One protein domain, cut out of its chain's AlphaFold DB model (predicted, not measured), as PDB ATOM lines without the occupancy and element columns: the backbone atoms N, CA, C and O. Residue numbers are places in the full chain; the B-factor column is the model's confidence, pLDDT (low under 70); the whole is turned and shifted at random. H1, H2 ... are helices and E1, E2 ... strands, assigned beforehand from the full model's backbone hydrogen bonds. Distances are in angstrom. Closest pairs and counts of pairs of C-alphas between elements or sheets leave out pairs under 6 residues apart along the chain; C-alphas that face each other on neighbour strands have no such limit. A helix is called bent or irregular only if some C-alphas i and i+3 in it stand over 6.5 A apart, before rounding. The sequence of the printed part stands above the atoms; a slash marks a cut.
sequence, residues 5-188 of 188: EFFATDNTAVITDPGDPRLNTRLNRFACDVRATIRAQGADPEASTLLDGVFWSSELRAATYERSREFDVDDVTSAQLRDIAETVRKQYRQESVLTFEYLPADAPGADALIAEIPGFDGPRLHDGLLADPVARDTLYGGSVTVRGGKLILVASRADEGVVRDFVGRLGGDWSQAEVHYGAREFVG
ATOM      1  N   GLU A   5      94.785 116.743 248.500       96.31
ATOM      2  CA  GLU A   5      95.394 118.049 248.298       96.31
ATOM      3  C   GLU A   5      95.467 118.814 249.618       96.31
ATOM      4  O   GLU A   5      94.630 118.659 250.514       96.31
ATOM      5  N   PHE A   6      96.444 119.710 249.735       92.94
ATOM      6  CA  PHE A   6      96.357 120.776 250.726       92.94
ATOM      7  C   PHE A   6      96.902 122.107 250.215       92.94
ATOM      8  O   PHE A   6      97.779 122.171 249.350       92.94
ATOM      9  N   PHE A   7      96.379 123.182 250.797       93.62
ATOM     10  CA  PHE A   7      96.563 124.558 250.358       93.62
ATOM     11  C   PHE A   7      97.253 125.351 251.462       93.62
ATOM     12  O   PHE A   7      96.735 125.455 252.574       93.62
ATOM     13  N   ALA A   8      98.433 125.899 251.171       92.31
ATOM     14  CA  ALA A   8      99.239 126.583 252.178       92.31
ATOM     15  C   ALA A   8     100.105 127.711 251.603       92.31
ATOM     16  O   ALA A   8     100.457 127.728 250.418       92.31
ATOM     17  N   THR A   9     100.507 128.635 252.473       90.25
ATOM     18  CA  THR A   9     101.389 129.765 252.157       90.25
ATOM     19  C   THR A   9     102.543 129.899 253.162       90.25
ATOM     20  O   THR A   9     102.471 129.402 254.285       90.25
ATOM     21  N   ASP A  10     103.621 130.589 252.773       87.81
ATOM     22  CA  ASP A  10     104.649 131.080 253.706       87.81
ATOM     23  C   ASP A  10     104.426 132.540 254.130       87.81
ATOM     24  O   ASP A  10     105.211 133.087 254.912       87.81
ATOM     25  N   ASN A  11     103.380 133.179 253.603       74.75
ATOM     26  CA  ASN A  11     103.161 134.605 253.720       74.75
ATOM     27  C   ASN A  11     101.840 134.900 254.426       74.75
ATOM     28  O   ASN A  11     100.773 134.736 253.857       74.75
ATOM     29  N   THR A  12     101.928 135.441 255.635       69.06
ATOM     30  CA  THR A  12     100.768 135.909 256.408       69.06
ATOM     31  C   THR A  12     100.571 137.425 256.301       69.06
ATOM     32  O   THR A  12      99.930 138.038 257.157       69.06
ATOM     33  N   ALA A  13     101.215 138.083 255.334       77.12
ATOM     34  CA  ALA A  13     101.126 139.526 255.187       77.12
ATOM     35  C   ALA A  13      99.819 139.947 254.516       77.12
ATOM     36  O   ALA A  13      99.337 139.312 253.586       77.12
ATOM     37  N   VAL A  14      99.321 141.109 254.927       81.62
ATOM     38  CA  VAL A  14      98.185 141.770 254.288       81.62
ATOM     39  C   VAL A  14      98.677 142.495 253.032       81.62
ATOM     40  O   VAL A  14      99.588 143.334 253.088       81.62
ATOM     41  N   ILE A  15      98.083 142.159 251.893       85.75
ATOM     42  CA  ILE A  15      98.364 142.685 250.559       85.75
ATOM     43  C   ILE A  15      97.038 143.115 249.926       85.75
ATOM     44  O   ILE A  15      96.246 142.287 249.498       85.75
ATOM     45  N   THR A  16      96.794 144.418 249.838       85.56
ATOM     46  CA  THR A  16      95.572 144.966 249.223       85.56
ATOM     47  C   THR A  16      95.796 145.494 247.805       85.56
ATOM     48  O   THR A  16      94.836 145.790 247.105       85.56
ATOM     49  N   ASP A  17      97.054 145.649 247.383       87.81
ATOM     50  CA  ASP A  17      97.420 146.092 246.036       87.81
ATOM     51  C   ASP A  17      97.673 144.866 245.134       87.81
ATOM     52  O   ASP A  17      98.608 144.109 245.410       87.81
ATOM     53  N   PRO A  18      96.891 144.649 244.055       87.19
ATOM     54  CA  PRO A  18      97.126 143.540 243.124       87.19
ATOM     55  C   PRO A  18      98.460 143.657 242.363       87.19
ATOM     56  O   PRO A  18      98.927 142.674 241.790       87.19
ATOM     57  N   GLY A  19      99.083 144.842 242.339       89.19
ATOM     58  CA  GLY A  19     100.411 145.077 241.769       89.19
ATOM     59  C   GLY A  19     101.566 144.889 242.756       89.19
ATOM     60  O   GLY A  19     102.718 145.133 242.383       89.19
ATOM     61  N   ASP A  20     101.296 144.482 244.002       91.50
ATOM     62  CA  ASP A  20     102.327 144.376 245.033       91.50
ATOM     63  C   ASP A  20     103.410 143.358 244.624       91.50
ATOM     64  O   ASP A  20     103.106 142.198 244.321       91.50
ATOM     65  N   PRO A  21     104.704 143.736 244.642       90.31
ATOM     66  CA  PRO A  21     105.782 142.857 244.202       90.31
ATOM     67  C   PRO A  21     105.896 141.564 245.019       90.31
ATOM     68  O   PRO A  21     106.473 140.593 244.522       90.31
ATOM     69  N   ARG A  22     105.343 141.512 246.238       88.88
ATOM     70  CA  ARG A  22     105.284 140.293 247.059       88.88
ATOM     71  C   ARG A  22     104.434 139.197 246.413       88.88
ATOM     72  O   ARG A  22     104.727 138.027 246.636       88.88
ATOM     73  N   LEU A  23     103.469 139.542 245.555       88.81
ATOM     74  CA  LEU A  23     102.656 138.572 244.804       88.81
ATOM     75  C   LEU A  23     103.437 137.885 243.671       88.81
ATOM     76  O   LEU A  23     103.052 136.813 243.214       88.81
ATOM     77  N   ASN A  24     104.594 138.425 243.266       90.19
ATOM     78  CA  ASN A  24     105.437 137.826 242.220       90.19
ATOM     79  C   ASN A  24     106.295 136.648 242.716       90.19
ATOM     80  O   ASN A  24     107.060 136.060 241.939       90.19
ATOM     81  N   THR A  25     106.214 136.300 244.004       90.88
ATOM     82  CA  THR A  25     106.960 135.169 244.559       90.88
ATOM     83  C   THR A  25     106.512 133.842 243.942       90.88
ATOM     84  O   THR A  25     105.336 133.589 243.686       90.88
ATOM     85  N   ARG A  26     107.478 132.955 243.695       91.81
ATOM     86  CA  ARG A  26     107.224 131.600 243.175       91.81
ATOM     87  C   ARG A  26     107.116 130.547 244.272       91.81
ATOM     88  O   ARG A  26     106.856 129.390 243.958       91.81
ATOM     89  N   LEU A  27     107.369 130.921 245.530       93.50
ATOM     90  CA  LEU A  27     107.298 130.018 246.686       93.50
ATOM     91  C   LEU A  27     108.096 128.714 246.485       93.50
ATOM     92  O   LEU A  27     107.665 127.630 246.868       93.50
ATOM     93  N   ASN A  28     109.254 128.789 245.816       94.44
ATOM     94  CA  ASN A  28     110.037 127.596 245.468       94.44
ATOM     95  C   ASN A  28     110.653 126.938 246.703       94.44
ATOM     96  O   ASN A  28     110.577 125.725 246.853       94.44
ATOM     97  N   ARG A  29     111.237 127.742 247.601       94.12
ATOM     98  CA  ARG A  29     111.809 127.236 248.854       94.12
ATOM     99  C   ARG A  29     110.725 126.638 249.748       94.12
ATOM    100  O   ARG A  29     110.874 125.503 250.175       94.12
ATOM    101  N   PHE A  30     109.625 127.369 249.927       95.31
ATOM    102  CA  PHE A  30     108.442 126.886 250.632       95.31
ATOM    103  C   PHE A  30     107.972 125.528 250.097       95.31
ATOM    104  O   PHE A  30     107.809 124.585 250.861       95.31
ATOM    105  N   ALA A  31     107.863 125.380 248.773       96.38
ATOM    106  CA  ALA A  31     107.466 124.109 248.181       96.38
ATOM    107  C   ALA A  31     108.453 122.968 248.446       96.38
ATOM    108  O   ALA A  31     108.029 121.833 248.634       96.38
ATOM    109  N   CYS A  32     109.761 123.234 248.448       96.88
ATOM    110  CA  CYS A  32     110.754 122.218 248.801       96.88
ATOM    111  C   CYS A  32     110.615 121.775 250.263       96.88
ATOM    112  O   CYS A  32     110.626 120.575 250.535       96.88
ATOM    113  N   ASP A  33     110.452 122.729 251.179       97.25
ATOM    114  CA  ASP A  33     110.328 122.475 252.617       97.25
ATOM    115  C   ASP A  33     109.043 121.682 252.933       97.25
ATOM    116  O   ASP A  33     109.067 120.698 253.679       97.25
ATOM    117  N   VAL A  34     107.928 122.045 252.294       97.06
ATOM    118  CA  VAL A  34     106.661 121.310 252.394       97.06
ATOM    119  C   VAL A  34     106.804 119.880 251.872       97.06
ATOM    120  O   VAL A  34     106.440 118.934 252.565       97.06
ATOM    121  N   ARG A  35     107.403 119.686 250.692       97.81
ATOM    122  CA  ARG A  35     107.640 118.338 250.150       97.81
ATOM    123  C   ARG A  35     108.525 117.485 251.055       97.81
ATOM    124  O   ARG A  35     108.340 116.274 251.124       97.81
ATOM    125  N   ALA A  36     109.497 118.087 251.737       97.44
ATOM    126  CA  ALA A  36     110.298 117.378 252.729       97.44
ATOM    127  C   ALA A  36     109.451 116.955 253.941       97.44
ATOM    128  O   ALA A  36     109.620 115.843 254.435       97.44
ATOM    129  N   THR A  37     108.512 117.803 254.369       97.50
ATOM    130  CA  THR A  37     107.569 117.503 255.457       97.50
ATOM    131  C   THR A  37     106.639 116.344 255.100       97.50
ATOM    132  O   THR A  37     106.514 115.414 255.892       97.50
ATOM    133  N   ILE A  38     106.058 116.351 253.893       97.50
ATOM    134  CA  ILE A  38     105.193 115.266 253.391       97.50
ATOM    135  C   ILE A  38     105.947 113.926 253.428       97.50
ATOM    136  O   ILE A  38     105.496 112.973 254.064       97.50
ATOM    137  N   ARG A  39     107.164 113.883 252.865       97.69
ATOM    138  CA  ARG A  39     108.002 112.668 252.875       97.69
ATOM    139  C   ARG A  39     108.380 112.209 254.276       97.69
ATOM    140  O   ARG A  39     108.439 111.011 254.531       97.69
ATOM    141  N   ALA A  40     108.658 113.140 255.187       96.69
ATOM    142  CA  ALA A  40     109.006 112.809 256.566       96.69
ATOM    143  C   ALA A  40     107.850 112.124 257.320       96.69
ATOM    144  O   ALA A  40     108.111 111.380 258.262       96.69
ATOM    145  N   GLN A  41     106.605 112.343 256.885       94.69
ATOM    146  CA  GLN A  41     105.399 111.702 257.419       94.69
ATOM    147  C   GLN A  41     105.010 110.413 256.668       94.69
ATOM    148  O   GLN A  41     103.992 109.793 256.980       94.69
ATOM    149  N   GLY A  42     105.834 109.980 255.705       94.94
ATOM    150  CA  GLY A  42     105.661 108.725 254.976       94.94
ATOM    151  C   GLY A  42     104.673 108.772 253.809       94.94
ATOM    152  O   GLY A  42     104.337 107.705 253.314       94.94
ATOM    153  N   ALA A  43     104.240 109.962 253.388       97.31
ATOM    154  CA  ALA A  43     103.408 110.171 252.200       97.31
ATOM    155  C   ALA A  43     104.263 110.598 250.988       97.31
ATOM    156  O   ALA A  43     105.402 111.065 251.161       97.31
ATOM    157  N   ASP A  44     103.723 110.480 249.772       97.56
ATOM    158  CA  ASP A  44     104.407 110.880 248.539       97.56
ATOM    159  C   ASP A  44     103.929 112.255 248.043       97.56
ATOM    160  O   ASP A  44     102.753 112.435 247.725       97.56
ATOM    161  N   PRO A  45     104.811 113.270 247.982       96.88
ATOM    162  CA  PRO A  45     104.454 114.539 247.372       96.88
ATOM    163  C   PRO A  45     104.594 114.496 245.848       96.88
ATOM    164  O   PRO A  45     105.715 114.431 245.323       96.88
ATOM    165  N   GLU A  46     103.489 114.714 245.142       94.25
ATOM    166  CA  GLU A  46     103.481 114.826 243.686       94.25
ATOM    167  C   GLU A  46     103.708 116.289 243.219       94.25
ATOM    168  O   GLU A  46     104.733 116.953 243.502       94.25
ATOM    169  N   ALA A  47     102.762 116.815 242.433       94.56
ATOM    170  CA  ALA A  47     102.796 118.151 241.888       94.56
ATOM    171  C   ALA A  47     102.561 119.207 242.974       94.56
ATOM    172  O   ALA A  47     102.148 118.956 244.102       94.56
ATOM    173  N   SER A  48     102.952 120.435 242.648       96.06
ATOM    174  CA  SER A  48     102.603 121.576 243.483       96.06
ATOM    175  C   SER A  48     102.413 122.778 242.598       96.06
ATOM    176  O   SER A  48     103.367 123.257 241.960       96.06
ATOM    177  N   THR A  49     101.191 123.278 242.601       95.44
ATOM    178  CA  THR A  49     100.786 124.368 241.734       95.44
ATOM    179  C   THR A  49     100.768 125.671 242.508       95.44
ATOM    180  O   THR A  49     100.480 125.723 243.698       95.44
ATOM    181  N   LEU A  50     101.181 126.740 241.840       94.31
ATOM    182  CA  LEU A  50     101.253 128.062 242.433       94.31
ATOM    183  C   LEU A  50      99.903 128.772 242.245       94.31
ATOM    184  O   LEU A  50      99.357 128.755 241.141       94.31
ATOM    185  N   LEU A  51      99.418 129.417 243.302       93.19
ATOM    186  CA  LEU A  51      98.037 129.868 243.436       93.19
ATOM    187  C   LEU A  51      97.924 131.367 243.743       93.19
ATOM    188  O   LEU A  51      98.699 131.897 244.545       93.19
ATOM    189  N   ASP A  52      96.955 132.026 243.102       89.75
ATOM    190  CA  ASP A  52      96.531 133.410 243.357       89.75
ATOM    191  C   ASP A  52      95.319 133.376 244.290       89.75
ATOM    192  O   ASP A  52      94.173 133.292 243.844       89.75
ATOM    193  N   GLY A  53      95.582 133.390 245.594       85.31
ATOM    194  CA  GLY A  53      94.558 133.347 246.626       85.31
ATOM    195  C   GLY A  53      93.986 134.724 246.944       85.31
ATOM    196  O   GLY A  53      94.647 135.757 246.791       85.31
ATOM    197  N   VAL A  54      92.757 134.722 247.453       85.25
ATOM    198  CA  VAL A  54      92.174 135.867 248.149       85.25
ATOM    199  C   VAL A  54      91.660 135.388 249.499       85.25
ATOM    200  O   VAL A  54      90.912 134.417 249.592       85.25
ATOM    201  N   PHE A  55      92.044 136.099 250.550       80.06
ATOM    202  CA  PHE A  55      91.607 135.859 251.916       80.06
ATOM    203  C   PHE A  55      90.786 137.050 252.410       80.06
ATOM    204  O   PHE A  55      91.119 138.200 252.129       80.06
ATOM    205  N   TRP A  56      89.720 136.803 253.169       79.50
ATOM    206  CA  TRP A  56      89.011 137.865 253.879       79.50
ATOM    207  C   TRP A  56      89.496 137.955 255.324       79.50
ATOM    208  O   TRP A  56      89.254 137.058 256.129       79.50
ATOM    209  N   SER A  57      90.119 139.080 255.677       74.75
ATOM    210  CA  SER A  57      90.448 139.387 257.065       74.75
ATOM    211  C   SER A  57      89.256 140.042 257.750       74.75
ATOM    212  O   SER A  57      88.928 141.203 257.488       74.75
ATOM    213  N   SER A  58      88.633 139.317 258.679       73.31
ATOM    214  CA  SER A  58      87.569 139.866 259.528       73.31
ATOM    215  C   SER A  58      88.071 140.983 260.447       73.31
ATOM    216  O   SER A  58      87.349 141.954 260.666       73.31
ATOM    217  N   GLU A  59      89.311 140.882 260.943       72.19
ATOM    218  CA  GLU A  59      89.940 141.906 261.790       72.19
ATOM    219  C   GLU A  59      90.105 143.232 261.038       72.19
ATOM    220  O   GLU A  59      89.716 144.291 261.531       72.19
ATOM    221  N   LEU A  60      90.630 143.171 259.813       76.50
ATOM    222  CA  LEU A  60      90.889 144.356 258.994       76.50
ATOM    223  C   LEU A  60      89.669 144.791 258.180       76.50
ATOM    224  O   LEU A  60      89.676 145.873 257.593       76.50
ATOM    225  N   ARG A  61      88.626 143.951 258.149       80.06
ATOM    226  CA  ARG A  61      87.434 144.093 257.302       80.06
ATOM    227  C   ARG A  61      87.820 144.360 255.846       80.06
ATOM    228  O   ARG A  61      87.245 145.233 255.195       80.06
ATOM    229  N   ALA A  62      88.813 143.618 255.367       82.44
ATOM    230  CA  ALA A  62      89.401 143.786 254.048       82.44
ATOM    231  C   ALA A  62      89.718 142.428 253.420       82.44
ATOM    232  O   ALA A  62      90.153 141.499 254.105       82.44
ATOM    233  N   ALA A  63      89.527 142.337 252.105       84.19
ATOM    234  CA  ALA A  63      90.083 141.249 251.320       84.19
ATOM    235  C   ALA A  63      91.574 141.524 251.081       84.19
ATOM    236  O   ALA A  63      91.991 142.667 250.887       84.19
ATOM    237  N   THR A  64      92.377 140.473 251.143       86.25
ATOM    238  CA  THR A  64      93.814 140.501 250.901       86.25
ATOM    239  C   THR A  64      94.151 139.474 249.841       86.25
ATOM    240  O   THR A  64      93.657 138.349 249.870       86.25
ATOM    241  N   TYR A  65      95.011 139.861 248.914       88.56
ATOM    242  CA  TYR A  65      95.664 138.930 248.017       88.56
ATOM    243  C   TYR A  65      96.664 138.090 248.800       88.56
ATOM    244  O   TYR A  65      97.304 138.561 249.745       88.56
ATOM    245  N   GLU A  66      96.820 136.849 248.373       87.75
ATOM    246  CA  GLU A  66      97.793 135.929 248.926       87.75
ATOM    247  C   GLU A  66      98.419 135.129 247.789       87.75
ATOM    248  O   GLU A  66      97.741 134.691 246.859       87.75
ATOM    249  N   ARG A  67      99.732 134.910 247.870       90.75
ATOM    250  CA  ARG A  67     100.362 133.863 247.075       90.75
ATOM    251  C   ARG A  67     100.426 132.607 247.922       90.75
ATOM    252  O   ARG A  67     100.989 132.644 249.015       90.75
ATOM    253  N   SER A  68      99.906 131.509 247.402       92.06
ATOM    254  CA  SER A  68      99.920 130.210 248.073       92.06
ATOM    255  C   SER A  68     100.318 129.109 247.097       92.06
ATOM    256  O   SER A  68     100.636 129.358 245.922       92.06
ATOM    257  N   ARG A  69     100.385 127.876 247.593       94.81
ATOM    258  CA  ARG A  69     100.533 126.683 246.769       94.81
ATOM    259  C   ARG A  69      99.550 125.614 247.196       94.81
ATOM    260  O   ARG A  69      99.262 125.452 248.376       94.81
ATOM    261  N   GLU A  70      99.117 124.882 246.194       95.44
ATOM    262  CA  GLU A  70      98.506 123.572 246.313       95.44
ATOM    263  C   GLU A  70      99.610 122.518 246.279       95.44
ATOM    264  O   GLU A  70     100.645 122.701 245.614       95.44
ATOM    265  N   PHE A  71      99.397 121.436 247.010       97.00
ATOM    266  CA  PHE A  71     100.260 120.267 247.026       97.00
ATOM    267  C   PHE A  71      99.410 119.020 246.859       97.00
ATOM    268  O   PHE A  71      98.548 118.765 247.697       97.00
ATOM    269  N   ASP A  72      99.725 118.255 245.824       97.50
ATOM    270  CA  ASP A  72      99.152 116.942 245.558       97.50
ATOM    271  C   ASP A  72      99.893 115.916 246.428       97.50
ATOM    272  O   ASP A  72     101.134 115.931 246.501       97.50
ATOM    273  N   VAL A  73      99.141 115.063 247.120       97.69
ATOM    274  CA  VAL A  73      99.671 114.089 248.078       97.69
ATOM    275  C   VAL A  73      99.021 112.727 247.857       97.69
ATOM    276  O   VAL A  73      97.798 112.608 247.930       97.69
ATOM    277  N   ASP A  74      99.865 111.716 247.672       97.62
ATOM    278  CA  ASP A  74      99.491 110.303 247.581       97.62
ATOM    279  C   ASP A  74     100.079 109.498 248.751       97.62
ATOM    280  O   ASP A  74     100.920 109.991 249.515       97.62
ATOM    281  N   ASP A  75      99.635 108.248 248.890       96.62
ATOM    282  CA  ASP A  75     100.031 107.317 249.950       96.62
ATOM    283  C   ASP A  75      99.782 107.911 251.350       96.62
ATOM    284  O   ASP A  75     100.617 107.824 252.261       96.62
ATOM    285  N   VAL A  76      98.623 108.553 251.530       96.38
ATOM    286  CA  VAL A  76      98.320 109.342 252.730       96.38
ATOM    287  C   VAL A  76      96.986 108.951 253.357       96.38
ATOM    288  O   VAL A  76      95.948 108.870 252.713       96.38
ATOM    289  N   THR A  77      96.994 108.736 254.671       95.38
ATOM    290  CA  THR A  77      95.754 108.624 255.454       95.38
ATOM    291  C   THR A  77      95.266 110.000 255.900       95.38
ATOM    292  O   THR A  77      96.075 110.905 256.108       95.38
ATOM    293  N   SER A  78      93.970 110.155 256.191       93.56
ATOM    294  CA  SER A  78      93.415 111.419 256.709       93.56
ATOM    295  C   SER A  78      94.154 111.927 257.959       93.56
ATOM    296  O   SER A  78      94.393 113.122 258.111       93.56
ATOM    297  N   ALA A  79      94.581 111.017 258.845       95.69
ATOM    298  CA  ALA A  79      95.359 111.368 260.035       95.69
ATOM    299  C   ALA A  79      96.754 111.914 259.681       95.69
ATOM    300  O   ALA A  79      97.162 112.942 260.219       95.69
ATOM    301  N   GLN A  80      97.464 111.273 258.744       96.62
ATOM    302  CA  GLN A  80      98.756 111.772 258.258       96.62
ATOM    303  C   GLN A  80      98.608 113.112 257.536       96.62
ATOM    304  O   GLN A  80      99.425 114.004 257.751       96.62
ATOM    305  N   LEU A  81      97.562 113.285 256.721       97.25
ATOM    306  CA  LEU A  81      97.280 114.541 256.025       97.25
ATOM    307  C   LEU A  81      97.087 115.690 257.024       97.25
ATOM    308  O   LEU A  81      97.697 116.753 256.875       97.25
ATOM    309  N   ARG A  82      96.313 115.454 258.092       97.00
ATOM    310  CA  ARG A  82      96.144 116.409 259.195       97.00
ATOM    311  C   ARG A  82      97.470 116.722 259.897       97.00
ATOM    312  O   ARG A  82      97.752 117.891 260.151       97.00
ATOM    313  N   ASP A  83      98.299 115.720 260.184       97.31
ATOM    314  CA  ASP A  83      99.598 115.914 260.849       97.31
ATOM    315  C   ASP A  83     100.604 116.689 259.974       97.31
ATOM    316  O   ASP A  83     101.361 117.532 260.477       97.31
ATOM    317  N   ILE A  84     100.598 116.451 258.657       97.56
ATOM    318  CA  ILE A  84     101.362 117.233 257.673       97.56
ATOM    319  C   ILE A  84     100.897 118.690 257.705       97.56
ATOM    320  O   ILE A  84     101.722 119.589 257.902       97.56
ATOM    321  N   ALA A  85      99.590 118.926 257.558       96.75
ATOM    322  CA  ALA A  85      99.006 120.264 257.559       96.75
ATOM    323  C   ALA A  85      99.309 121.014 258.865       96.75
ATOM    324  O   ALA A  85      99.748 122.162 258.829       96.75
ATOM    325  N   GLU A  86      99.193 120.344 260.013       96.94
ATOM    326  CA  GLU A  86      99.509 120.904 261.330       96.94
ATOM    327  C   GLU A  86     100.995 121.270 261.466       96.94
ATOM    328  O   GLU A  86     101.346 122.307 262.041       96.94
ATOM    329  N   THR A  87     101.887 120.444 260.913       97.44
ATOM    330  CA  THR A  87     103.331 120.713 260.907       97.44
ATOM    331  C   THR A  87     103.649 121.948 260.065       97.44
ATOM    332  O   THR A  87     104.342 122.856 260.536       97.44
ATOM    333  N   VAL A  88     103.102 122.024 258.848       96.25
ATOM    334  CA  VAL A  88     103.280 123.169 257.941       96.25
ATOM    335  C   VAL A  88     102.697 124.440 258.557       96.25
ATOM    336  O   VAL A  88     103.364 125.479 258.588       96.25
ATOM    337  N   ARG A  89     101.493 124.355 259.124       94.00
ATOM    338  CA  ARG A  89     100.831 125.463 259.812       94.00
ATOM    339  C   ARG A  89     101.709 126.037 260.920       94.00
ATOM    340  O   ARG A  89     101.961 127.240 260.935       94.00
ATOM    341  N   LYS A  90     102.235 125.186 261.807       94.94
ATOM    342  CA  LYS A  90     103.129 125.598 262.905       94.94
ATOM    343  C   LYS A  90     104.439 126.196 262.401       94.94
ATOM    344  O   LYS A  90     104.877 127.224 262.919       94.94
ATOM    345  N   GLN A  91     105.060 125.573 261.401       95.06
ATOM    346  CA  GLN A  91     106.341 126.018 260.851       95.06
ATOM    347  C   GLN A  91     106.245 127.413 260.218       95.06
ATOM    348  O   GLN A  91     107.139 128.237 260.425       95.06
ATOM    349  N   TYR A  92     105.154 127.689 259.500       92.25
ATOM    350  CA  TYR A  92     104.935 128.957 258.795       92.25
ATOM    351  C   TYR A  92     103.979 129.914 259.519       92.25
ATOM    352  O   TYR A  92     103.693 130.991 259.009       92.25
ATOM    353  N   ARG A  93     103.547 129.560 260.737       90.56
ATOM    354  CA  ARG A  93     102.661 130.363 261.601       90.56
ATOM    355  C   ARG A  93     101.358 130.774 260.910       90.56
ATOM    356  O   ARG A  93     100.874 131.884 261.116       90.56
ATOM    357  N   GLN A  94     100.815 129.880 260.094       86.56
ATOM    358  CA  GLN A  94      99.516 130.083 259.463       86.56
ATOM    359  C   GLN A  94      98.409 129.938 260.513       86.56
ATOM    360  O   GLN A  94      98.533 129.147 261.452       86.56
ATOM    361  N   GLU A  95      97.327 130.698 260.354       83.62
ATOM    362  CA  GLU A  95      96.135 130.546 261.194       83.62
ATOM    363  C   GLU A  95      95.505 129.170 260.974       83.62
ATOM    364  O   GLU A  95      95.207 128.461 261.932       83.62
ATOM    365  N   SER A  96      95.390 128.761 259.710       87.31
ATOM    366  CA  SER A  96      94.957 127.423 259.336       87.31
ATOM    367  C   SER A  96      95.589 126.960 258.025       87.31
ATOM    368  O   SER A  96      96.124 127.768 257.267       87.31
ATOM    369  N   VAL A  97      95.537 125.653 257.778       91.50
ATOM    370  CA  VAL A  97      95.831 125.031 256.481       91.50
ATOM    371  C   VAL A  97      94.605 124.232 256.053       91.50
ATOM    372  O   VAL A  97      94.079 123.444 256.841       91.50
ATOM    373  N   LEU A  98      94.152 124.446 254.818       93.62
ATOM    374  CA  LEU A  98      93.037 123.706 254.233       93.62
ATOM    375  C   LEU A  98      93.551 122.409 253.609       93.62
ATOM    376  O   LEU A  98      94.473 122.443 252.794       93.62
ATOM    377  N   THR A  99      92.919 121.293 253.948       95.88
ATOM    378  CA  THR A  99      93.128 119.989 253.318       95.88
ATOM    379  C   THR A  99      91.855 119.529 252.612       95.88
ATOM    380  O   THR A  99      90.740 119.910 252.992       95.88
ATOM    381  N   PHE A 100      92.023 118.707 251.580       96.81
ATOM    382  CA  PHE A 100      90.946 118.043 250.864       96.81
ATOM    383  C   PHE A 100      91.364 116.612 250.521       96.81
ATOM    384  O   PHE A 100      92.325 116.405 249.790       96.81
ATOM    385  N   GLU A 101      90.655 115.624 251.051       97.44
ATOM    386  CA  GLU A 101      90.826 114.212 250.701       97.44
ATOM    387  C   GLU A 101      89.765 113.830 249.671       97.44
ATOM    388  O   GLU A 101      88.569 113.981 249.934       97.44
ATOM    389  N   TYR A 102      90.181 113.335 248.505       97.31
ATOM    390  CA  TYR A 102      89.256 112.925 247.454       97.31
ATOM    391  C   TYR A 102      88.551 111.622 247.830       97.31
ATOM    392  O   TYR A 102      89.184 110.607 248.110       97.31
ATOM    393  N   LEU A 103      87.217 111.624 247.778       96.81
ATOM    394  CA  LEU A 103      86.389 110.466 248.118       96.81
ATOM    395  C   LEU A 103      85.289 110.250 247.067       96.81
ATOM    396  O   LEU A 103      84.799 111.208 246.460       96.81
ATOM    397  N   PRO A 104      84.822 109.003 246.868       95.75
ATOM    398  CA  PRO A 104      83.609 108.748 246.099       95.75
ATOM    399  C   PRO A 104      82.425 109.566 246.630       95.75
ATOM    400  O   PRO A 104      82.237 109.694 247.837       95.75
ATOM    401  N   ALA A 105      81.586 110.092 245.735       94.81
ATOM    402  CA  ALA A 105      80.491 110.997 246.099       94.81
ATOM    403  C   ALA A 105      79.414 110.378 247.018       94.81
ATOM    404  O   ALA A 105      78.616 111.106 247.618       94.81
ATOM    405  N   ASP A 106      79.347 109.049 247.084       95.12
ATOM    406  CA  ASP A 106      78.453 108.261 247.935       95.12
ATOM    407  C   ASP A 106      79.130 107.750 249.219       95.12
ATOM    408  O   ASP A 106      78.471 107.120 250.052       95.12
ATOM    409  N   ALA A 107      80.421 108.039 249.416       95.94
ATOM    410  CA  ALA A 107      81.124 107.684 250.636       95.94
ATOM    411  C   ALA A 107      80.529 108.447 251.838       95.94
ATOM    412  O   ALA A 107      80.275 109.649 251.738       95.94
ATOM    413  N   PRO A 108      80.359 107.804 253.010       91.69
ATOM    414  CA  PRO A 108      79.789 108.456 254.194       91.69
ATOM    415  C   PRO A 108      80.537 109.711 254.674       91.69
ATOM    416  O   PRO A 108      79.939 110.535 255.357       91.69
ATOM    417  N   GLY A 109      81.827 109.841 254.341       92.00
ATOM    418  CA  GLY A 109      82.668 110.994 254.675       92.00
ATOM    419  C   GLY A 109      82.782 112.054 253.573       92.00
ATOM    420  O   GLY A 109      83.484 113.033 253.778       92.00
ATOM    421  N   ALA A 110      82.124 111.880 252.420       96.19
ATOM    422  CA  ALA A 110      82.176 112.833 251.308       96.19
ATOM    423  C   ALA A 110      81.229 114.032 251.540       96.19
ATOM    424  O   ALA A 110      80.176 114.169 250.899       96.19
ATOM    425  N   ASP A 111      81.586 114.875 252.509       95.69
ATOM    426  CA  ASP A 111      80.816 116.030 252.984       95.69
ATOM    427  C   ASP A 111      81.259 117.374 252.382       95.69
ATOM    428  O   ASP A 111      80.684 118.425 252.694       95.69
ATOM    429  N   ALA A 112      82.242 117.339 251.487       96.38
ATOM    430  CA  ALA A 112      82.823 118.486 250.821       96.38
ATOM    431  C   ALA A 112      82.873 118.302 249.303       96.38
ATOM    432  O   ALA A 112      82.746 117.196 248.766       96.38
ATOM    433  N   LEU A 113      83.065 119.423 248.617       96.62
ATOM    434  CA  LEU A 113      83.352 119.472 247.193       96.62
ATOM    435  C   LEU A 113      84.531 120.398 246.920       96.62
ATOM    436  O   LEU A 113      84.740 121.378 247.643       96.62
ATOM    437  N   ILE A 114      85.241 120.100 245.840       96.31
ATOM    438  CA  ILE A 114      86.154 121.013 245.165       96.31
ATOM    439  C   ILE A 114      85.635 121.231 243.746       96.31
ATOM    440  O   ILE A 114      85.278 120.278 243.050       96.31
ATOM    441  N   ALA A 115      85.528 122.492 243.338       96.44
ATOM    442  CA  ALA A 115      85.062 122.881 242.017       96.44
ATOM    443  C   ALA A 115      86.112 123.733 241.305       96.44
ATOM    444  O   ALA A 115      86.580 124.732 241.853       96.44
ATOM    445  N   GLU A 116      86.428 123.371 240.064       96.62
ATOM    446  CA  GLU A 116      87.297 124.134 239.174       96.62
ATOM    447  C   GLU A 116      86.499 124.759 238.033       96.62
ATOM    448  O   GLU A 116      85.870 124.051 237.248       96.62
ATOM    449  N   ILE A 117      86.565 126.083 237.891       97.06
ATOM    450  CA  ILE A 117      85.808 126.826 236.881       97.06
ATOM    451  C   ILE A 117      86.765 127.699 236.058       97.06
ATOM    452  O   ILE A 117      87.489 128.516 236.630       97.06
ATOM    453  N   PRO A 118      86.801 127.583 234.718       95.69
ATOM    454  CA  PRO A 118      87.707 128.371 233.886       95.69
ATOM    455  C   PRO A 118      87.284 129.846 233.764       95.69
ATOM    456  O   PRO A 118      86.117 130.197 233.926       95.69
ATOM    457  N   GLY A 119      88.235 130.708 233.391       93.25
ATOM    458  CA  GLY A 119      87.977 132.097 232.993       93.25
ATOM    459  C   GLY A 119      88.052 133.121 234.126       93.25
ATOM    460  O   GLY A 119      87.385 134.152 234.055       93.25
ATOM    461  N   PHE A 120      88.840 132.855 235.167       93.75
ATOM    462  CA  PHE A 120      88.950 133.703 236.354       93.75
ATOM    463  C   PHE A 120      90.370 134.211 236.583       93.75
ATOM    464  O   PHE A 120      91.340 133.526 236.273       93.75
ATOM    465  N   ASP A 121      90.480 135.398 237.172       90.81
ATOM    466  CA  ASP A 121      91.724 135.972 237.674       90.81
ATOM    467  C   ASP A 121      91.559 136.433 239.134       90.81
ATOM    468  O   ASP A 121      90.449 136.487 239.672       90.81
ATOM    469  N   GLY A 122      92.689 136.710 239.791       88.12
ATOM    470  CA  GLY A 122      92.720 137.146 241.189       88.12
ATOM    471  C   GLY A 122      91.888 138.409 241.459       88.12
ATOM    472  O   GLY A 122      91.096 138.393 242.400       88.12
ATOM    473  N   PRO A 123      91.999 139.483 240.650       90.12
ATOM    474  CA  PRO A 123      91.188 140.689 240.830       90.12
ATOM    475  C   PRO A 123      89.676 140.440 240.761       90.12
ATOM    476  O   PRO A 123      88.939 140.915 241.624       90.12
ATOM    477  N   ARG A 124      89.198 139.638 239.797       91.69
ATOM    478  CA  ARG A 124      87.773 139.278 239.700       91.69
ATOM    479  C   ARG A 124      87.297 138.517 240.934       91.69
ATOM    480  O   ARG A 124      86.196 138.776 241.416       91.69
ATOM    481  N   LEU A 125      88.112 137.589 241.441       90.62
ATOM    482  CA  LEU A 125      87.812 136.873 242.680       90.62
ATOM    483  C   LEU A 125      87.750 137.833 243.880       90.62
ATOM    484  O   LEU A 125      86.806 137.775 244.667       90.62
ATOM    485  N   HIS A 126      88.729 138.728 243.996       90.12
ATOM    486  CA  HIS A 126      88.812 139.704 245.078       90.12
ATOM    487  C   HIS A 126      87.576 140.603 245.144       90.12
ATOM    488  O   HIS A 126      86.904 140.665 246.177       90.12
ATOM    489  N   ASP A 127      87.236 141.251 244.033       90.44
ATOM    490  CA  ASP A 127      86.093 142.166 243.969       90.44
ATOM    491  C   ASP A 127      84.770 141.422 244.179       90.44
ATOM    492  O   ASP A 127      83.854 141.917 244.838       90.44
ATOM    493  N   GLY A 128      84.709 140.189 243.679       90.44
ATOM    494  CA  GLY A 128      83.631 139.247 243.909       90.44
ATOM    495  C   GLY A 128      83.351 138.960 245.379       90.44
ATOM    496  O   GLY A 128      82.225 139.137 245.843       90.44
ATOM    497  N   LEU A 129      84.381 138.539 246.119       88.75
ATOM    498  CA  LEU A 129      84.280 138.248 247.553       88.75
ATOM    499  C   LEU A 129      83.901 139.492 248.368       88.75
ATOM    500  O   LEU A 129      83.148 139.392 249.336       88.75
ATOM    501  N   LEU A 130      84.381 140.677 247.977       88.81
ATOM    502  CA  LEU A 130      83.988 141.935 248.622       88.81
ATOM    503  C   LEU A 130      82.505 142.266 248.419       88.81
ATOM    504  O   LEU A 130      81.867 142.813 249.324       88.81
ATOM    505  N   ALA A 131      81.965 141.948 247.244       91.69
ATOM    506  CA  ALA A 131      80.583 142.237 246.879       91.69
ATOM    507  C   ALA A 131      79.568 141.212 247.420       91.69
ATOM    508  O   ALA A 131      78.367 141.498 247.405       91.69
ATOM    509  N   ASP A 132      80.016 140.050 247.906       91.50
ATOM    510  CA  ASP A 132      79.146 138.961 248.357       91.50
ATOM    511  C   ASP A 132      79.424 138.543 249.815       91.50
ATOM    512  O   ASP A 132      80.220 137.640 250.076       91.50
ATOM    513  N   PRO A 133      78.746 139.172 250.796       90.12
ATOM    514  CA  PRO A 133      78.880 138.813 252.205       90.12
ATOM    515  C   PRO A 133      78.511 137.361 252.513       90.12
ATOM    516  O   PRO A 133      79.102 136.777 253.410       90.12
ATOM    517  N   VAL A 134      77.549 136.773 251.790       91.06
ATOM    518  CA  VAL A 134      77.122 135.388 252.043       91.06
ATOM    519  C   VAL A 134      78.232 134.436 251.625       91.06
ATOM    520  O   VAL A 134      78.630 133.583 252.416       91.06
ATOM    521  N   ALA A 135      78.769 134.621 250.417       89.94
ATOM    522  CA  ALA A 135      79.911 133.849 249.950       89.94
ATOM    523  C   ALA A 135      81.119 134.053 250.868       89.94
ATOM    524  O   ALA A 135      81.740 133.081 251.260       89.94
ATOM    525  N   ARG A 136      81.411 135.282 251.290       87.19
ATOM    526  CA  ARG A 136      82.531 135.589 252.188       87.19
ATOM    527  C   ARG A 136      82.421 134.942 253.570       87.19
ATOM    528  O   ARG A 136      83.426 134.513 254.123       87.19
ATOM    529  N   ASP A 137      81.220 134.908 254.138       85.44
ATOM    530  CA  ASP A 137      81.003 134.363 255.479       85.44
ATOM    531  C   ASP A 137      80.900 132.818 255.447       85.44
ATOM    532  O   ASP A 137      81.118 132.167 256.468       85.44
ATOM    533  N   THR A 138      80.605 132.231 254.277       85.88
ATOM    534  CA  THR A 138      80.488 130.772 254.058       85.88
ATOM    535  C   THR A 138      81.793 130.151 253.549       85.88
ATOM    536  O   THR A 138      82.235 129.104 254.017       85.88
ATOM    537  N   LEU A 139      82.421 130.801 252.570       79.25
ATOM    538  CA  LEU A 139      83.683 130.416 251.952       79.25
ATOM    539  C   LEU A 139      84.802 131.071 252.762       79.25
ATOM    540  O   LEU A 139      85.228 132.193 252.488       79.25
ATOM    541  N   TYR A 140      85.227 130.374 253.814       70.00
ATOM    542  CA  TYR A 140      86.319 130.803 254.681       70.00
ATOM    543  C   TYR A 140      87.587 131.149 253.883       70.00
ATOM    544  O   TYR A 140      87.830 130.652 252.780       70.00
ATOM    545  N   GLY A 141      88.431 132.004 254.455       61.41
ATOM    546  CA  GLY A 141      89.677 132.402 253.818       61.41
ATOM    547  C   GLY A 141      90.620 131.209 253.606       61.41
ATOM    548  O   GLY A 141      90.938 130.499 254.553       61.41
ATOM    549  N   GLY A 142      91.020 130.975 252.351       62.47
ATOM    550  CA  GLY A 142      91.788 129.798 251.909       62.47
ATOM    551  C   GLY A 142      90.990 128.812 251.043       62.47
ATOM    552  O   GLY A 142      91.584 128.065 250.273       62.47
ATOM    553  N   SER A 143      89.652 128.862 251.086       77.12
ATOM    554  CA  SER A 143      88.764 128.026 250.255       77.12
ATOM    555  C   SER A 143      88.629 128.487 248.807       77.12
ATOM    556  O   SER A 143      88.006 127.784 248.011       77.12
ATOM    557  N   VAL A 144      89.136 129.676 248.466       82.25
ATOM    558  CA  VAL A 144      88.957 130.264 247.139       82.25
ATOM    559  C   VAL A 144      90.269 130.788 246.588       82.25
ATOM    560  O   VAL A 144      90.940 131.619 247.202       82.25
ATOM    561  N   THR A 145      90.635 130.308 245.407       91.06
ATOM    562  CA  THR A 145      91.912 130.644 244.785       91.06
ATOM    563  C   THR A 145      91.833 130.576 243.268       91.06
ATOM    564  O   THR A 145      90.882 130.031 242.709       91.06
ATOM    565  N   VAL A 146      92.824 131.141 242.583       91.56
ATOM    566  CA  VAL A 146      92.968 131.035 241.135       91.56
ATOM    567  C   VAL A 146      94.247 130.287 240.772       91.56
ATOM    568  O   VAL A 146      95.354 130.635 241.185       91.56
ATOM    569  N   ARG A 147      94.096 129.269 239.924       92.12
ATOM    570  CA  ARG A 147      95.167 128.429 239.387       92.12
ATOM    571  C   ARG A 147      95.155 128.497 237.869       92.12
ATOM    572  O   ARG A 147      94.288 127.923 237.218       92.12
ATOM    573  N   GLY A 148      96.112 129.219 237.285       87.38
ATOM    574  CA  GLY A 148      96.287 129.259 235.827       87.38
ATOM    575  C   GLY A 148      95.037 129.702 235.055       87.38
ATOM    576  O   GLY A 148      94.744 129.149 233.999       87.38
ATOM    577  N   GLY A 149      94.281 130.666 235.589       91.69
ATOM    578  CA  GLY A 149      93.046 131.148 234.967       91.69
ATOM    579  C   GLY A 149      91.782 130.367 235.345       91.69
ATOM    580  O   GLY A 149      90.712 130.644 234.799       91.69
ATOM    581  N   LYS A 150      91.884 129.378 236.240       94.94
ATOM    582  CA  LYS A 150      90.743 128.656 236.808       94.94
ATOM    583  C   LYS A 150      90.506 129.073 238.251       94.94
ATOM    584  O   LYS A 150      91.445 129.084 239.038       94.94
ATOM    585  N   LEU A 151      89.263 129.365 238.594       94.69
ATOM    586  CA  LEU A 151      88.801 129.484 239.968       94.69
ATOM    587  C   LEU A 151      88.725 128.091 240.588       94.69
ATOM    588  O   LEU A 151      88.113 127.208 239.995       94.69
ATOM    589  N   ILE A 152      89.317 127.919 241.763       94.94
ATOM    590  CA  ILE A 152      89.178 126.732 242.602       94.94
ATOM    591  C   ILE A 152      88.382 127.136 243.836       94.94
ATOM    592  O   ILE A 152      88.712 128.128 244.494       94.94
ATOM    593  N   LEU A 153      87.331 126.375 244.123       94.25
ATOM    594  CA  LEU A 153      86.420 126.573 245.246       94.25
ATOM    595  C   LEU A 153      86.308 125.276 246.044       94.25
ATOM    596  O   LEU A 153      85.799 124.289 245.522       94.25
ATOM    597  N   VAL A 154      86.732 125.296 247.305       94.50
ATOM    598  CA  VAL A 154      86.581 124.174 248.241       94.50
ATOM    599  C   VAL A 154      85.534 124.536 249.288       94.50
ATOM    600  O   VAL A 154      85.712 125.489 250.048       94.50
ATOM    601  N   ALA A 155      84.440 123.781 249.358       94.38
ATOM    602  CA  ALA A 155      83.308 124.096 250.231       94.38
ATOM    603  C   ALA A 155      82.691 122.842 250.853       94.38
ATOM    604  O   ALA A 155      82.943 121.722 250.412       94.38
ATOM    605  N   SER A 156      81.859 123.022 251.888       94.31
ATOM    606  CA  SER A 156      80.981 121.923 252.297       94.31
ATOM    607  C   SER A 156      79.989 121.642 251.172       94.31
ATOM    608  O   SER A 156      79.515 122.556 250.498       94.31
ATOM    609  N   ARG A 157      79.615 120.378 251.013       94.50
ATOM    610  CA  ARG A 157      78.564 119.953 250.093       94.50
ATOM    611  C   ARG A 157      77.215 120.595 250.417       94.50
ATOM    612  O   ARG A 157      76.425 120.835 249.510       94.50
ATOM    613  N   ALA A 158      76.960 120.920 251.688       94.31
ATOM    614  CA  ALA A 158      75.762 121.657 252.093       94.31
ATOM    615  C   ALA A 158      75.708 123.079 251.502       94.31
ATOM    616  O   ALA A 158      74.618 123.616 251.298       94.31
ATOM    617  N   ASP A 159      76.868 123.651 251.168       94.88
ATOM    618  CA  ASP A 159      77.015 125.016 250.665       94.88
ATOM    619  C   ASP A 159      77.115 125.081 249.131       94.88
ATOM    620  O   ASP A 159      77.354 126.154 248.579       94.88
ATOM    621  N   GLU A 160      76.897 123.973 248.405       94.38
ATOM    622  CA  GLU A 160      76.992 123.941 246.933       94.38
ATOM    623  C   GLU A 160      76.128 125.031 246.279       94.38
ATOM    624  O   GLU A 160      76.559 125.687 245.333       94.38
ATOM    625  N   GLY A 161      74.924 125.279 246.806       95.75
ATOM    626  CA  GLY A 161      74.058 126.353 246.314       95.75
ATOM    627  C   GLY A 161      74.718 127.733 246.401       95.75
ATOM    628  O   GLY A 161      74.676 128.492 245.435       95.75
ATOM    629  N   VAL A 162      75.401 128.026 247.515       94.81
ATOM    630  CA  VAL A 162      76.139 129.285 247.714       94.81
ATOM    631  C   VAL A 162      77.305 129.381 246.734       94.81
ATOM    632  O   VAL A 162      77.488 130.419 246.101       94.81
ATOM    633  N   VAL A 163      78.059 128.293 246.556       94.25
ATOM    634  CA  VAL A 163      79.182 128.222 245.606       94.25
ATOM    635  C   VAL A 163      78.706 128.511 244.179       94.25
ATOM    636  O   VAL A 163      79.306 129.318 243.469       94.25
ATOM    637  N   ARG A 164      77.597 127.894 243.761       96.38
ATOM    638  CA  ARG A 164      77.016 128.058 242.421       96.38
ATOM    639  C   ARG A 164      76.525 129.475 242.171       96.38
ATOM    640  O   ARG A 164      76.831 130.049 241.124       96.38
ATOM    641  N   ASP A 165      75.803 130.038 243.133       95.94
ATOM    642  CA  ASP A 165      75.316 131.413 243.058       95.94
ATOM    643  C   ASP A 165      76.479 132.406 243.005       95.94
ATOM    644  O   ASP A 165      76.445 133.350 242.212       95.94
ATOM    645  N   PHE A 166      77.528 132.171 243.796       94.75
ATOM    646  CA  PHE A 166      78.734 132.988 243.785       94.75
ATOM    647  C   PHE A 166      79.417 132.950 242.413       94.75
ATOM    648  O   PHE A 166      79.609 134.002 241.804       94.75
ATOM    649  N   VAL A 167      79.679 131.760 241.856       95.38
ATOM    650  CA  VAL A 167      80.240 131.612 240.497       95.38
ATOM    651  C   VAL A 167      79.390 132.352 239.461       95.38
ATOM    652  O   VAL A 167      79.935 133.088 238.633       95.38
ATOM    653  N   GLY A 168      78.063 132.220 239.532       95.88
ATOM    654  CA  GLY A 168      77.135 132.920 238.643       95.88
ATOM    655  C   GLY A 168      77.222 134.446 238.760       95.88
ATOM    656  O   GLY A 168      77.273 135.133 237.740       95.88
ATOM    657  N   ARG A 169      77.314 134.991 239.981       94.69
ATOM    658  CA  ARG A 169      77.477 136.440 240.230       94.69
ATOM    659  C   ARG A 169      78.793 136.979 239.713       94.69
ATOM    660  O   ARG A 169      78.831 138.097 239.203       94.69
ATOM    661  N   LEU A 170      79.856 136.185 239.807       93.19
ATOM    662  CA  LEU A 170      81.118 136.567 239.198       93.19
ATOM    663  C   LEU A 170      81.026 136.567 237.675       93.19
ATOM    664  O   LEU A 170      81.860 137.213 237.052       93.19
ATOM    665  N   GLY A 171      80.041 135.886 237.077       94.06
ATOM    666  CA  GLY A 171      79.847 135.715 235.635       94.06
ATOM    667  C   GLY A 171      80.513 134.454 235.077       94.06
ATOM    668  O   GLY A 171      80.912 134.444 233.912       94.06
ATOM    669  N   GLY A 172      80.751 133.448 235.919       94.81
ATOM    670  CA  GLY A 172      81.209 132.125 235.500       94.81
ATOM    671  C   GLY A 172      80.054 131.231 235.055       94.81
ATOM    672  O   GLY A 172      78.898 131.459 235.410       94.81
ATOM    673  N   ASP A 173      80.384 130.189 234.298       94.75
ATOM    674  CA  ASP A 173      79.436 129.166 233.867       94.75
ATOM    675  C   ASP A 173      79.675 127.875 234.655       94.75
ATOM    676  O   ASP A 173      80.637 127.148 234.406       94.75
ATOM    677  N   TRP A 174      78.781 127.577 235.601       96.25
ATOM    678  CA  TRP A 174      78.860 126.351 236.399       96.25
ATOM    679  C   TRP A 174      78.759 125.073 235.557       96.25
ATOM    680  O   TRP A 174      79.248 124.030 235.972       96.25
ATOM    681  N   SER A 175      78.157 125.115 234.364       96.25
ATOM    682  CA  SER A 175      78.112 123.931 233.492       96.25
ATOM    683  C   SER A 175      79.492 123.527 232.959       96.25
ATOM    684  O   SER A 175      79.660 122.398 232.503       96.25
ATOM    685  N   GLN A 176      80.470 124.437 233.033       96.38
ATOM    686  CA  GLN A 176      81.877 124.190 232.714       96.38
ATOM    687  C   GLN A 176      82.704 123.808 233.951       96.38
ATOM    688  O   GLN A 176      83.920 123.666 233.834       96.38
ATOM    689  N   ALA A 177      82.077 123.694 235.128       96.88
ATOM    690  CA  ALA A 177      82.774 123.337 236.352       96.88
ATOM    691  C   ALA A 177      83.152 121.851 236.350       96.88
ATOM    692  O   ALA A 177      82.309 120.982 236.113       96.88
ATOM    693  N   GLU A 178      84.408 121.562 236.669       96.94
ATOM    694  CA  GLU A 178      84.830 120.225 237.075       96.94
ATOM    695  C   GLU A 178      84.639 120.113 238.588       96.94
ATOM    696  O   GLU A 178      85.171 120.933 239.332       96.94
ATOM    697  N   VAL A 179      83.829 119.151 239.037       96.88
ATOM    698  CA  VAL A 179      83.455 119.009 240.451       96.88
ATOM    699  C   VAL A 179      83.838 117.627 240.947       96.88
ATOM    700  O   VAL A 179      83.384 116.620 240.399       96.88
ATOM    701  N   HIS A 180      84.604 117.603 242.030       97.50
ATOM    702  CA  HIS A 180      84.981 116.395 242.753       97.50
ATOM    703  C   HIS A 180      84.495 116.473 244.197       97.50
ATOM    704  O   HIS A 180      84.277 117.558 244.738       97.50
ATOM    705  N   TYR A 181      84.307 115.311 244.816       97.50
ATOM    706  CA  TYR A 181      83.803 115.189 246.182       97.50
ATOM    707  C   TYR A 181      84.876 114.620 247.100       97.50
ATOM    708  O   TYR A 181      85.827 113.981 246.649       97.50
ATOM    709  N   GLY A 182      84.726 114.882 248.390       97.25
ATOM    710  CA  GLY A 182      85.764 114.565 249.352       97.25
ATOM    711  C   GLY A 182      85.404 114.955 250.771       97.25
ATOM    712  O   GLY A 182      84.268 115.343 251.047       97.25
ATOM    713  N   ALA A 183      86.397 114.872 251.644       96.62
ATOM    714  CA  ALA A 183      86.359 115.429 252.986       96.62
ATOM    715  C   ALA A 183      87.295 116.637 253.041       96.62
ATOM    716  O   ALA A 183      88.434 116.560 252.583       96.62
ATOM    717  N   ARG A 184      86.830 117.754 253.609       94.56
ATOM    718  CA  ARG A 184      87.670 118.945 253.816       94.56
ATOM    719  C   ARG A 184      87.944 119.169 255.292       94.56
ATOM    720  O   ARG A 184      87.051 119.005 256.122       94.56
ATOM    721  N   GLU A 185      89.123 119.681 255.609       93.69
ATOM    722  CA  GLU A 185      89.448 120.100 256.968       93.69
ATOM    723  C   GLU A 185      90.239 121.411 256.973       93.69
ATOM    724  O   GLU A 185      91.154 121.612 256.182       93.69
ATOM    725  N   PHE A 186      89.882 122.313 257.890       91.38
ATOM    726  CA  PHE A 186      90.724 123.451 258.249       91.38
ATOM    727  C   PHE A 186      91.504 123.088 259.510       91.38
ATOM    728  O   PHE A 186      90.948 123.049 260.609       91.38
ATOM    729  N   VAL A 187      92.793 122.804 259.352       92.62
ATOM    730  CA  VAL A 187      93.682 122.453 260.463       92.62
ATOM    731  C   VAL A 187      94.194 123.743 261.105       92.62
ATOM    732  O   VAL A 187      94.859 124.519 260.424       92.62
ATOM    733  N   GLY A 188      93.862 123.982 262.383       84.56
ATOM    734  CA  GLY A 188      94.138 125.213 263.152       84.56
ATOM    735  C   GLY A 188      94.854 124.990 264.483       84.56
ATOM    736  O   GLY A 188      94.844 123.849 264.991       84.56
TER     737      GLY A 188
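What this domain is: This is residues 5 to 188 of the 188 residues of an uncharacterized protein of Streptomycetaceae bacterium (UniProt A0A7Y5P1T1). Eight strands form a closed barrel, and six helices sit round its outside: H2 and H3 pack together by E3, E1 and E4, while H4, H5 and H6 form a second group by E2, E6, E7 and E5, with short H1 over E3. The printed part has 184 residues, with named elements in the order E1 H1 H2 E2 E3 H3 E4 E5 H4 H5 E6 E7 H6 E8. Round the ring run E1 E3 E2 E6 E7 E5 E8 E4 and back to E1, antiparallel throughout; the class is mixed, helices and strands. The whole is compact, with a radius of gyration of the C-alphas of 15.5 A, and rounded, spanning 43 by 42 by 28 A.

Where its parts are: E1, residues 5 to 8, begins at C-alpha 5 (95.394, 118.049, 248.298). H1 is residues 21 to 24, H2 28 to 40 (18.5 A), E2 50 to 57 (21.4 A), and E3 62 to 74 (35.6 A), which bends by 58 degrees at residue 65. H3 is residues 78 to 92 (21.1 A), E4 97 to 102, E5 112 to 118 (20.2 A), H4 122 to 131, H5 133 to 138, E6 144 to 147 and E7 150 to 156. H6, residues 157 to 170 (20.0 A), is irregular: C-alphas 158 and 161 are 7.6 A apart. E8, residues 178 to 187 (25.1 A), bends by 70 degrees at residue 181 and ends at C-alpha 187 (93.682, 122.453, 260.463).

How they stand to each other: Round the barrel, N and O within hydrogen-bond range include N 8 and O 69 (E1, E3; 2.9 A), N 53 and O 66 (hairpin E2, E3; 2.8 A), N 146 and O 52 (E6, E2; 2.8 A), N 147 and O 150 (hairpin E6, E7; 2.8 A), N 115 and O 153 (E5, E7; 2.8 A), N 116 and O 178 (E5, E8; 2.8 A), N 99 and O 185 (E4, E8; 2.9 A) and N 5 and O 100 (E1, E4; 2.8 A). H3 is over E1 and E4, height 8.0 A. H2 touches H3 at a steep tilt of 40 degrees, opposite ways, closest C-alphas Ile 38 and Ile 84, 6.1 A. H6 is over E7, height 8.4 A; it touches H5, closest C-alphas Ala 135 and Val 162, 6.3 A, and H4, closest Gly 128 and Leu 170, 6.0 A. Every O i to N i+4 pair is within range in H2, H3, H4 and H5, and 8 of 10 in H6; H1 is too short for one.

The domain as a whole: The C-alphas farthest apart are those of Pro 21 and Pro 108, 44.3 A. The printed part has no cut; the link E1 to H1, 12 residues, is long. Mean pLDDT of the printed part is 91.7, with residues 12, 141 and 142 under 70.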